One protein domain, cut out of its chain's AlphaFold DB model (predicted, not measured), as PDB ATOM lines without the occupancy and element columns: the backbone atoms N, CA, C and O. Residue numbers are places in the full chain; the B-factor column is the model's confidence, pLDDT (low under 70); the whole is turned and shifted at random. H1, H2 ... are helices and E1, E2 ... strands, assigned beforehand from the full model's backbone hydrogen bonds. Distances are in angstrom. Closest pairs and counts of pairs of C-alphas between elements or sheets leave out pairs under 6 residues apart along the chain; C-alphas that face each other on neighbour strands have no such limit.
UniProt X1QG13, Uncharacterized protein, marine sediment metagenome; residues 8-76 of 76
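Overview. This is residues 8 to 76 of the 76 residues of an uncharacterized protein of marine sediment metagenome (UniProt X1QG13). A single twisted, curving sheet of four strands, E1 to E4, forms a wall, with the short helix H1 across one face of it. Between E3 and E4 a long excursion, residues 34 to 51, is folded back on itself as a small loop pair, and a second long stretch, residues 57 to 68, leads from E4 to H1. The printed part has 69 residues, with four named strands and then one named helix along the chain; the sheet's order is E1, E2, E3, E4, antiparallel throughout. The class is mostly strand, though under half of the residues are in named elements. The whole is compact and rounded, with a radius of gyration of the C-alphas of 11.0 A and spans of 27 by 25 by 19 A.

Arrangement. E1, residues 8 to 11, and E2, residues 16 to 21, are a hairpin of antiparallel neighbours at 174 degrees, with N 10 and O 18 2.8 A apart, within hydrogen-bond range. E3, residues 25 to 33, forms a hairpin with E2 at 140 degrees; N 19 and O 27 are 2.8 A apart. E4, residues 52 to 56, forms a hairpin with E3 at 147 degrees, and N 32 and O 53 are 2.8 A apart. The four strands make a meander, each the antiparallel neighbour of the one before. E1 and E4 are the edge strands and are apart. The sheet is strongly twisted, but only just, with C-alphas up to 4.3 A off its best plane. H1, residues 69 to 74, is on the sheet at a height over the sheet of 8.1 A. It lies only just over E2, on which 3 of its C-alphas fall, and runs across the strands, at 74 degrees to E2 on the local plane. The closest C-alphas of E4 and H1 are those of Ala 53 and Pro 69, 5.6 A apart. In H1 every O i to N i+4 pair is within hydrogen-bond range.

Along the chain. E1 begins at C-alpha 8, (-45.193, -27.017, 38.823). E2 measures 15.8 A from first to last C-alpha, and E3, the longest strand by residues, 24.0 A. E4 measures 13.5 A and ends at C-alpha 56, (-50.235, -13.222, 35.332). H1 ends at C-alpha 74, (-35.531, -20.140, 45.059).

Size, cuts and confidence. The C-alphas farthest apart, those of Ile 22 and Gly 50, are 29.0 A apart. The printed part has no cut. The links E1 to E2 and E2 to E3 are tight; E3 to E4, 18 residues, and E4 to H1, 12 residues, are long. Within the former, residues 38 to 39 pair antiparallel with residues 46 to 47. The mean pLDDT of the printed part is 91.3, and one residue, Lys 76, is under 70.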
ATOM      1  N   SER A   8     -46.244 -26.745  39.798       88.69
ATOM      2  CA  SER A   8     -45.193 -27.017  38.823       88.69
ATOM      3  C   SER A   8     -44.717 -25.685  38.247       88.69
ATOM      4  O   SER A   8     -45.524 -24.793  37.964       88.69
ATOM      5  N   LEU A   9     -43.398 -25.525  38.140       91.38
ATOM      6  CA  LEU A   9     -42.767 -24.330  37.598       91.38
ATOM      7  C   LEU A   9     -41.996 -24.692  36.330       91.38
ATOM      8  O   LEU A   9     -41.309 -25.708  36.266       91.38
ATOM      9  N   THR A  10     -42.102 -23.857  35.304       92.38
ATOM     10  CA  THR A  10     -41.329 -23.991  34.068       92.38
ATOM     11  C   THR A  10     -40.802 -22.623  33.669       92.38
ATOM     12  O   THR A  10     -41.581 -21.699  33.441       92.38
ATOM     13  N   LYS A  11     -39.480 -22.472  33.563       92.56
ATOM     14  CA  LYS A  11     -38.874 -21.254  33.016       92.56
ATOM     15  C   LYS A  11     -39.018 -21.262  31.494       92.56
ATOM     16  O   LYS A  11     -38.601 -22.215  30.844       92.56
ATOM     17  N   LEU A  12     -39.627 -20.217  30.935       91.38
ATOM     18  CA  LEU A  12     -39.920 -20.106  29.497       91.38
ATOM     19  C   LEU A  12     -39.119 -18.988  28.813       91.38
ATOM     20  O   LEU A  12     -39.041 -18.949  27.591       91.38
ATOM     21  N   GLY A  13     -38.527 -18.087  29.596       90.56
ATOM     22  CA  GLY A  13     -37.646 -17.011  29.145       90.56
ATOM     23  C   GLY A  13     -36.901 -16.397  30.330       90.56
ATOM     24  O   GLY A  13     -36.986 -16.909  31.448       90.56
ATOM     25  N   GLU A  14     -36.173 -15.303  30.111       88.38
ATOM     26  CA  GLU A  14     -35.458 -14.610  31.199       88.38
ATOM     27  C   GLU A  14     -36.418 -14.096  32.279       88.38
ATOM     28  O   GLU A  14     -36.201 -14.334  33.466       88.38
ATOM     29  N   GLU A  15     -37.533 -13.504  31.849       92.12
ATOM     30  CA  GLU A  15     -38.527 -12.845  32.702       92.12
ATOM     31  C   GLU A  15     -39.933 -13.459  32.565       92.12
ATOM     32  O   GLU A  15     -40.949 -12.815  32.845       92.12
ATOM     33  N   LEU A  16     -40.007 -14.715  32.110       93.75
ATOM     34  CA  LEU A  16     -41.258 -15.420  31.835       93.75
ATOM     35  C   LEU A  16     -41.258 -16.826  32.436       93.75
ATOM     36  O   LEU A  16     -40.407 -17.659  32.111       93.75
ATOM     37  N   TYR A  17     -42.281 -17.109  33.241       94.44
ATOM     38  CA  TYR A  17     -42.489 -18.410  33.869       94.44
ATOM     39  C   TYR A  17     -43.884 -18.956  33.583       94.44
ATOM     40  O   TYR A  17     -44.872 -18.225  33.585       94.44
ATOM     41  N   GLY A  18     -43.968 -20.264  33.373       93.81
ATOM     42  CA  GLY A  18     -45.198 -21.030  33.504       93.81
ATOM     43  C   GLY A  18     -45.324 -21.544  34.934       93.81
ATOM     44  O   GLY A  18     -44.398 -22.177  35.433       93.81
ATOM     45  N   LEU A  19     -46.455 -21.276  35.579       91.81
ATOM     46  CA  LEU A  19     -46.794 -21.779  36.905       91.81
ATOM     47  C   LEU A  19     -48.130 -22.512  36.820       91.81
ATOM     48  O   LEU A  19     -49.141 -21.924  36.430       91.81
ATOM     49  N   GLU A  20     -48.139 -23.781  37.201       90.75
ATOM     50  CA  GLU A  20     -49.365 -24.519  37.470       90.75
ATOM     51  C   GLU A  20     -49.608 -24.527  38.968       90.75
ATOM     52  O   GLU A  20     -48.759 -24.969  39.734       90.75
ATOM     53  N   HIS A  21     -50.755 -24.015  39.394       87.94
ATOM     54  CA  HIS A  21     -51.111 -23.940  40.803       87.94
ATOM     55  C   HIS A  21     -52.558 -24.378  40.989       87.94
ATOM     56  O   HIS A  21     -53.424 -24.003  40.198       87.94
ATOM     57  N   ILE A  22     -52.853 -25.098  42.072       87.19
ATOM     58  CA  ILE A  22     -54.197 -25.643  42.337       87.19
ATOM     59  C   ILE A  22     -55.315 -24.587  42.268       87.19
ATOM     60  O   ILE A  22     -56.431 -24.893  41.862       87.19
ATOM     61  N   ARG A  23     -55.017 -23.333  42.632       85.38
ATOM     62  CA  ARG A  23     -55.995 -22.232  42.638       85.38
ATOM     63  C   ARG A  23     -56.249 -21.611  41.262       85.38
ATOM     64  O   ARG A  23     -57.338 -21.096  41.035       85.38
ATOM     65  N   TRP A  24     -55.257 -21.602  40.372       85.69
ATOM     66  CA  TRP A  24     -55.323 -20.839  39.111       85.69
ATOM     67  C   TRP A  24     -55.162 -21.706  37.862       85.69
ATOM     68  O   TRP A  24     -55.262 -21.192  36.749       85.69
ATOM     69  N   GLY A  25     -54.903 -23.002  38.039       88.38
ATOM     70  CA  GLY A  25     -54.469 -23.887  36.969       88.38
ATOM     71  C   GLY A  25     -53.112 -23.463  36.412       88.38
ATOM     72  O   GLY A  25     -52.299 -22.840  37.101       88.38
ATOM     73  N   LYS A  26     -52.877 -23.807  35.145       90.69
ATOM     74  CA  LYS A  26     -51.669 -23.448  34.400       90.69
ATOM     75  C   LYS A  26     -51.768 -22.023  33.865       90.69
ATOM     76  O   LYS A  26     -52.674 -21.707  33.095       90.69
ATOM     77  N   GLN A  27     -50.808 -21.176  34.225       92.00
ATOM     78  CA  GLN A  27     -50.755 -19.788  33.779       92.00
ATOM     79  C   GLN A  27     -49.334 -19.297  33.522       92.00
ATOM     80  O   GLN A  27     -48.367 -19.794  34.092       92.00
ATOM     81  N   LEU A  28     -49.229 -18.268  32.681       94.19
ATOM     82  CA  LEU A  28     -47.985 -17.557  32.417       94.19
ATOM     83  C   LEU A  28     -47.861 -16.324  33.305       94.19
ATOM     84  O   LEU A  28     -48.820 -15.566  33.459       94.19
ATOM     85  N   TRP A  29     -46.655 -16.108  33.812       94.62
ATOM     86  CA  TRP A  29     -46.286 -15.034  34.717       94.62
ATOM     87  C   TRP A  29     -45.095 -14.275  34.144       94.62
ATOM     88  O   TRP A  29     -44.027 -14.853  33.949       94.62
ATOM     89  N   ALA A  30     -45.291 -12.988  33.871       95.88
ATOM     90  CA  ALA A  30     -44.267 -12.102  33.325       95.88
ATOM     91  C   ALA A  30     -43.834 -11.065  34.359       95.88
ATOM     92  O   ALA A  30     -44.666 -10.579  35.136       95.88
ATOM     93  N   MET A  31     -42.553 -10.708  34.333       96.00
ATOM     94  CA  MET A  31     -42.000  -9.656  35.179       96.00
ATOM     95  C   MET A  31     -42.627  -8.296  34.851       96.00
ATOM     96  O   MET A  31     -43.009  -7.993  33.718       96.00
ATOM     97  N   CYS A  32     -42.812  -7.481  35.881       95.50
ATOM     98  CA  CYS A  32     -43.332  -6.132  35.769       95.50
ATOM     99  C   CYS A  32     -42.926  -5.293  36.980       95.50
ATOM    100  O   CYS A  32     -42.776  -5.805  38.089       95.50
ATOM    101  N   LYS A  33     -42.873  -3.976  36.784       96.75
ATOM    102  CA  LYS A  33     -42.688  -3.018  37.872       96.75
ATOM    103  C   LYS A  33     -44.026  -2.667  38.513       96.75
ATOM    104  O   LYS A  33     -44.960  -2.231  37.820       96.75
ATOM    105  N   VAL A  34     -44.158  -2.848  39.827       96.31
ATOM    106  CA  VAL A  34     -45.431  -2.584  40.508       96.31
ATOM    107  C   VAL A  34     -45.680  -1.087  40.699       96.31
ATOM    108  O   VAL A  34     -44.786  -0.306  41.016       96.31
ATOM    109  N   ARG A  35     -46.935  -0.664  40.515       95.75
ATOM    110  CA  ARG A  35     -47.344   0.756  40.588       95.75
ATOM    111  C   ARG A  35     -47.915   1.163  41.951       95.75
ATOM    112  O   ARG A  35     -48.154   2.348  42.182       95.75
ATOM    113  N   LYS A  36     -48.144   0.192  42.834       95.19
ATOM    114  CA  LYS A  36     -48.659   0.334  44.201       95.19
ATOM    115  C   LYS A  36     -48.121  -0.808  45.062       95.19
ATOM    116  O   LYS A  36     -47.567  -1.752  44.509       95.19
ATOM    117  N   ASP A  37     -48.309  -0.723  46.371       97.06
ATOM    118  CA  ASP A  37     -47.960  -1.811  47.283       97.06
ATOM    119  C   ASP A  37     -48.828  -3.050  47.009       97.06
ATOM    120  O   ASP A  37     -50.024  -2.958  46.707       97.06
ATOM    121  N   HIS A  38     -48.196  -4.213  47.104       96.81
ATOM    122  CA  HIS A  38     -48.784  -5.530  46.921       96.81
ATOM    123  C   HIS A  38     -48.265  -6.492  47.991       96.81
ATOM    124  O   HIS A  38     -47.350  -6.193  48.757       96.81
ATOM    125  N   VAL A  39     -48.858  -7.679  48.020       96.44
ATOM    126  CA  VAL A  39     -48.387  -8.810  48.809       96.44
ATOM    127  C   VAL A  39     -48.228  -9.988  47.858       96.44
ATOM    128  O   VAL A  39     -49.097 -10.219  47.010       96.44
ATOM    129  N   CYS A  40     -47.111 -10.702  47.966       94.75
ATOM    130  CA  CYS A  40     -46.869 -11.924  47.219       94.75
ATOM    131  C   CYS A  40     -47.944 -12.953  47.572       94.75
ATOM    132  O   CYS A  40     -48.071 -13.349  48.729       94.75
ATOM    133  N   VAL A  41     -48.701 -13.411  46.578       93.06
ATOM    134  CA  VAL A  41     -49.831 -14.319  46.813       93.06
ATOM    135  C   VAL A  41     -49.395 -15.725  47.247       93.06
ATOM    136  O   VAL A  41     -50.185 -16.450  47.843       93.06
ATOM    137  N   ILE A  42     -48.141 -16.106  46.978       90.44
ATOM    138  CA  ILE A  42     -47.587 -17.403  47.385       90.44
ATOM    139  C   ILE A  42     -46.904 -17.319  48.752       90.44
ATOM    140  O   ILE A  42     -47.189 -18.121  49.634       90.44
ATOM    141  N   THR A  43     -45.995 -16.359  48.936       90.38
ATOM    142  CA  THR A  43     -45.129 -16.305  50.127       90.38
ATOM    143  C   THR A  43     -45.639 -15.362  51.214       90.38
ATOM    144  O   THR A  43     -45.082 -15.343  52.308       90.38
ATOM    145  N   GLY A  44     -46.651 -14.536  50.928       92.38
ATOM    146  CA  GLY A  44     -47.141 -13.504  51.845       92.38
ATOM    147  C   GLY A  44     -46.186 -12.320  52.037       92.38
ATOM    148  O   GLY A  44     -46.490 -11.411  52.808       92.38
ATOM    149  N   LYS A  45     -45.038 -12.296  51.348       92.31
ATOM    150  CA  LYS A  45     -44.057 -11.212  51.476       92.31
ATOM    151  C   LYS A  45     -44.598  -9.891  50.914       92.31
ATOM    152  O   LYS A  45     -45.219  -9.905  49.848       92.31
ATOM    153  N   PRO A  46     -44.366  -8.753  51.588       96.62
ATOM    154  CA  PRO A  46     -44.726  -7.449  51.046       96.62
ATOM    155  C   PRO A  46     -43.897  -7.145  49.791       96.62
ATOM    156  O   PRO A  46     -42.720  -7.482  49.730       96.62
ATOM    157  N   ILE A  47     -44.529  -6.502  48.810       97.38
ATOM    158  CA  ILE A  47     -43.907  -5.992  47.583       97.38
ATOM    159  C   ILE A  47     -44.243  -4.502  47.517       97.38
ATOM    160  O   ILE A  47     -45.420  -4.130  47.453       97.38
ATOM    161  N   LYS A  48     -43.239  -3.636  47.570       97.50
ATOM    162  CA  LYS A  48     -43.420  -2.182  47.624       97.50
ATOM    163  C   LYS A  48     -43.561  -1.567  46.243       97.50
ATOM    164  O   LYS A  48     -43.038  -2.068  45.251       97.50
ATOM    165  N   LYS A  49     -44.281  -0.444  46.165       97.31
ATOM    166  CA  LYS A  49     -44.385   0.354  44.938       97.31
ATOM    167  C   LYS A  49     -42.993   0.618  44.344       97.31
ATOM    168  O   LYS A  49     -42.120   1.147  45.021       97.31
ATOM    169  N   GLY A  50     -42.837   0.342  43.052       96.06
ATOM    170  CA  GLY A  50     -41.577   0.505  42.334       96.06
ATOM    171  C   GLY A  50     -40.660  -0.716  42.370       96.06
ATOM    172  O   GLY A  50     -39.675  -0.700  41.642       96.06
ATOM    173  N   GLU A  51     -40.975  -1.760  43.136       96.94
ATOM    174  CA  GLU A  51     -40.259  -3.037  43.067       96.94
ATOM    175  C   GLU A  51     -40.710  -3.870  41.862       96.94
ATOM    176  O   GLU A  51     -41.767  -3.634  41.257       96.94
ATOM    177  N   ASP A  52     -39.901  -4.868  41.528       97.12
ATOM    178  CA  ASP A  52     -40.241  -5.844  40.507       97.12
ATOM    179  C   ASP A  52     -41.058  -6.992  41.097       97.12
ATOM    180  O   ASP A  52     -40.846  -7.449  42.220       97.12
ATOM    181  N   ALA A  53     -42.020  -7.469  40.317       97.12
ATOM    182  CA  ALA A  53     -42.827  -8.632  40.637       97.12
ATOM    183  C   ALA A  53     -43.317  -9.303  39.361       97.12
ATOM    184  O   ALA A  53     -43.355  -8.704  38.289       97.12
ATOM    185  N   TYR A  54     -43.793 -10.530  39.487       96.25
ATOM    186  CA  TYR A  54     -44.423 -11.239  38.388       96.25
ATOM    187  C   TYR A  54     -45.936 -11.064  38.449       96.25
ATOM    188  O   TYR A  54     -46.555 -11.187  39.513       96.25
ATOM    189  N   ARG A  55     -46.543 -10.781  37.295       95.44
ATOM    190  CA  ARG A  55     -47.996 -10.698  37.112       95.44
ATOM    191  C   ARG A  55     -48.468 -11.793  36.159       95.44
ATOM    192  O   ARG A  55     -47.736 -12.113  35.218       95.44
ATOM    193  N   PRO A  56     -49.692 -12.314  36.320       95.31
ATOM    194  CA  PRO A  56     -50.235 -13.222  35.332       95.31
ATOM    195  C   PRO A  56     -50.493 -12.458  34.029       95.31
ATOM    196  O   PRO A  56     -50.957 -11.314  34.037       95.31
ATOM    197  N   ILE A  57     -50.170 -13.088  32.901       92.88
ATOM    198  CA  ILE A  57     -50.432 -12.531  31.564       92.88
ATOM    199  C   ILE A  57     -51.918 -12.658  31.219       92.88
ATOM    200  O   ILE A  57     -52.475 -11.830  30.501       92.88
ATOM    201  N   THR A  58     -52.575 -13.693  31.744       85.12
ATOM    202  CA  THR A  58     -53.992 -13.941  31.482       85.12
ATOM    203  C   THR A  58     -54.880 -12.965  32.259       85.12
ATOM    204  O   THR A  58     -54.614 -12.638  33.415       85.12
ATOM    205  N   ASN A  59     -55.984 -12.527  31.646       74.88
ATOM    206  CA  ASN A  59     -56.986 -11.654  32.275       74.88
ATOM    207  C   ASN A  59     -57.950 -12.417  33.210       74.88
ATOM    208  O   ASN A  59     -59.116 -12.050  33.338       74.88
ATOM    209  N   GLY A  60     -57.475 -13.487  33.851       76.81
ATOM    210  CA  GLY A  60     -58.271 -14.313  34.757       76.81
ATOM    211  C   GLY A  60     -58.550 -13.653  36.113       76.81
ATOM    212  O   GLY A  60     -58.157 -12.515  36.387       76.81
ATOM    213  N   GLY A  61     -59.201 -14.405  37.006       79.38
ATOM    214  CA  GLY A  61     -59.560 -13.950  38.358       79.38
ATOM    215  C   GLY A  61     -58.374 -13.536  39.242       79.38
ATOM    216  O   GLY A  61     -58.565 -12.857  40.245       79.38
ATOM    217  N   ASN A  62     -57.143 -13.877  38.857       86.44
ATOM    218  CA  ASN A  62     -55.917 -13.506  39.556       86.44
ATOM    219  C   ASN A  62     -55.139 -12.342  38.916       86.44
ATOM    220  O   ASN A  62     -54.011 -12.074  39.317       86.44
ATOM    221  N   ARG A  63     -55.728 -11.584  37.977       86.69
ATOM    222  CA  ARG A  63     -55.078 -10.445  37.280       86.69
ATOM    223  C   ARG A  63     -54.373  -9.414  38.187       86.69
ATOM    224  O   ARG A  63     -53.456  -8.701  37.766       86.69
ATOM    225  N   TYR A  64     -54.814  -9.302  39.438       88.88
ATOM    226  CA  TYR A  64     -54.278  -8.369  40.434       88.88
ATOM    227  C   TYR A  64     -53.246  -8.975  41.382       88.88
ATOM    228  O   TYR A  64     -52.620  -8.237  42.143       88.88
ATOM    229  N   GLU A  65     -53.061 -10.288  41.330       93.00
ATOM    230  CA  GLU A  65     -52.114 -10.994  42.178       93.00
ATOM    231  C   GLU A  65     -50.687 -10.770  41.678       93.00
ATOM    232  O   GLU A  65     -50.438 -10.533  40.488       93.00
ATOM    233  N   ARG A  66     -49.747 -10.770  42.619       95.88
ATOM    234  CA  ARG A  66     -48.322 -10.582  42.357       95.88
ATOM    235  C   ARG A  66     -47.547 -11.693  43.029       95.88
ATOM    236  O   ARG A  66     -47.926 -12.135  44.110       95.88
ATOM    237  N   ILE A  67     -46.469 -12.117  42.389       95.25
ATOM    238  CA  ILE A  67     -45.513 -13.062  42.958       95.25
ATOM    239  C   ILE A  67     -44.153 -12.369  43.019       95.25
ATOM    240  O   ILE A  67     -43.733 -11.742  42.047       95.25
ATOM    241  N   SER A  68     -43.495 -12.434  44.176       95.19
ATOM    242  CA  SER A  68     -42.178 -11.829  44.374       95.19
ATOM    243  C   SER A  68     -41.122 -12.538  43.513       95.19
ATOM    244  O   SER A  68     -41.209 -13.756  43.342       95.19
ATOM    245  N   PRO A  69     -40.099 -11.830  43.000       93.50
ATOM    246  CA  PRO A  69     -39.023 -12.451  42.224       93.50
ATOM    247  C   PRO A  69     -38.304 -13.568  42.984       93.50
ATOM    248  O   PRO A  69     -38.053 -14.632  42.424       93.50
ATOM    249  N   GLU A  70     -38.111 -13.373  44.290       91.44
ATOM    250  CA  GLU A  70     -37.500 -14.346  45.196       91.44
ATOM    251  C   GLU A  70     -38.163 -15.734  45.129       91.44
ATOM    252  O   GLU A  70     -37.479 -16.751  45.196       91.44
ATOM    253  N   PHE A  71     -39.490 -15.805  44.949       90.94
ATOM    254  CA  PHE A  71     -40.174 -17.094  44.823       90.94
ATOM    255  C   PHE A  71     -39.653 -17.885  43.618       90.94
ATOM    256  O   PHE A  71     -39.391 -19.079  43.737       90.94
ATOM    257  N   PHE A  72     -39.480 -17.224  42.473       86.69
ATOM    258  CA  PHE A  72     -38.970 -17.875  41.272       86.69
ATOM    259  C   PHE A  72     -37.477 -18.167  41.381       86.69
ATOM    260  O   PHE A  72     -37.038 -19.192  40.886       86.69
ATOM    261  N   GLU A  73     -36.695 -17.315  42.046       84.50
ATOM    262  CA  GLU A  73     -35.256 -17.535  42.237       84.50
ATOM    263  C   GLU A  73     -34.942 -18.761  43.093       84.50
ATOM    264  O   GLU A  73     -34.043 -19.519  42.744       84.50
ATOM    265  N   VAL A  74     -35.708 -18.985  44.163       84.12
ATOM    266  CA  VAL A  74     -35.531 -20.140  45.059       84.12
ATOM    267  C   VAL A  74     -36.005 -21.454  44.420       84.12
ATOM    268  O   VAL A  74     -35.575 -22.524  44.838       84.12
ATOM    269  N   ASN A  75     -36.880 -21.389  43.412       78.56
ATOM    270  CA  ASN A  75     -37.510 -22.558  42.784       78.56
ATOM    271  C   ASN A  75     -37.050 -22.807  41.333       78.56
ATOM    272  O   ASN A  75     -37.729 -23.537  40.609       78.56
ATOM    273  N   LYS A  76     -35.951 -22.172  40.901       65.00
ATOM    274  CA  LYS A  76     -35.328 -22.372  39.580       65.00
ATOM    275  C   LYS A  76     -34.742 -23.768  39.402       65.00
ATOM    276  O   LYS A  76     -34.233 -24.331  40.393       65.00
TER     277      LYS A  76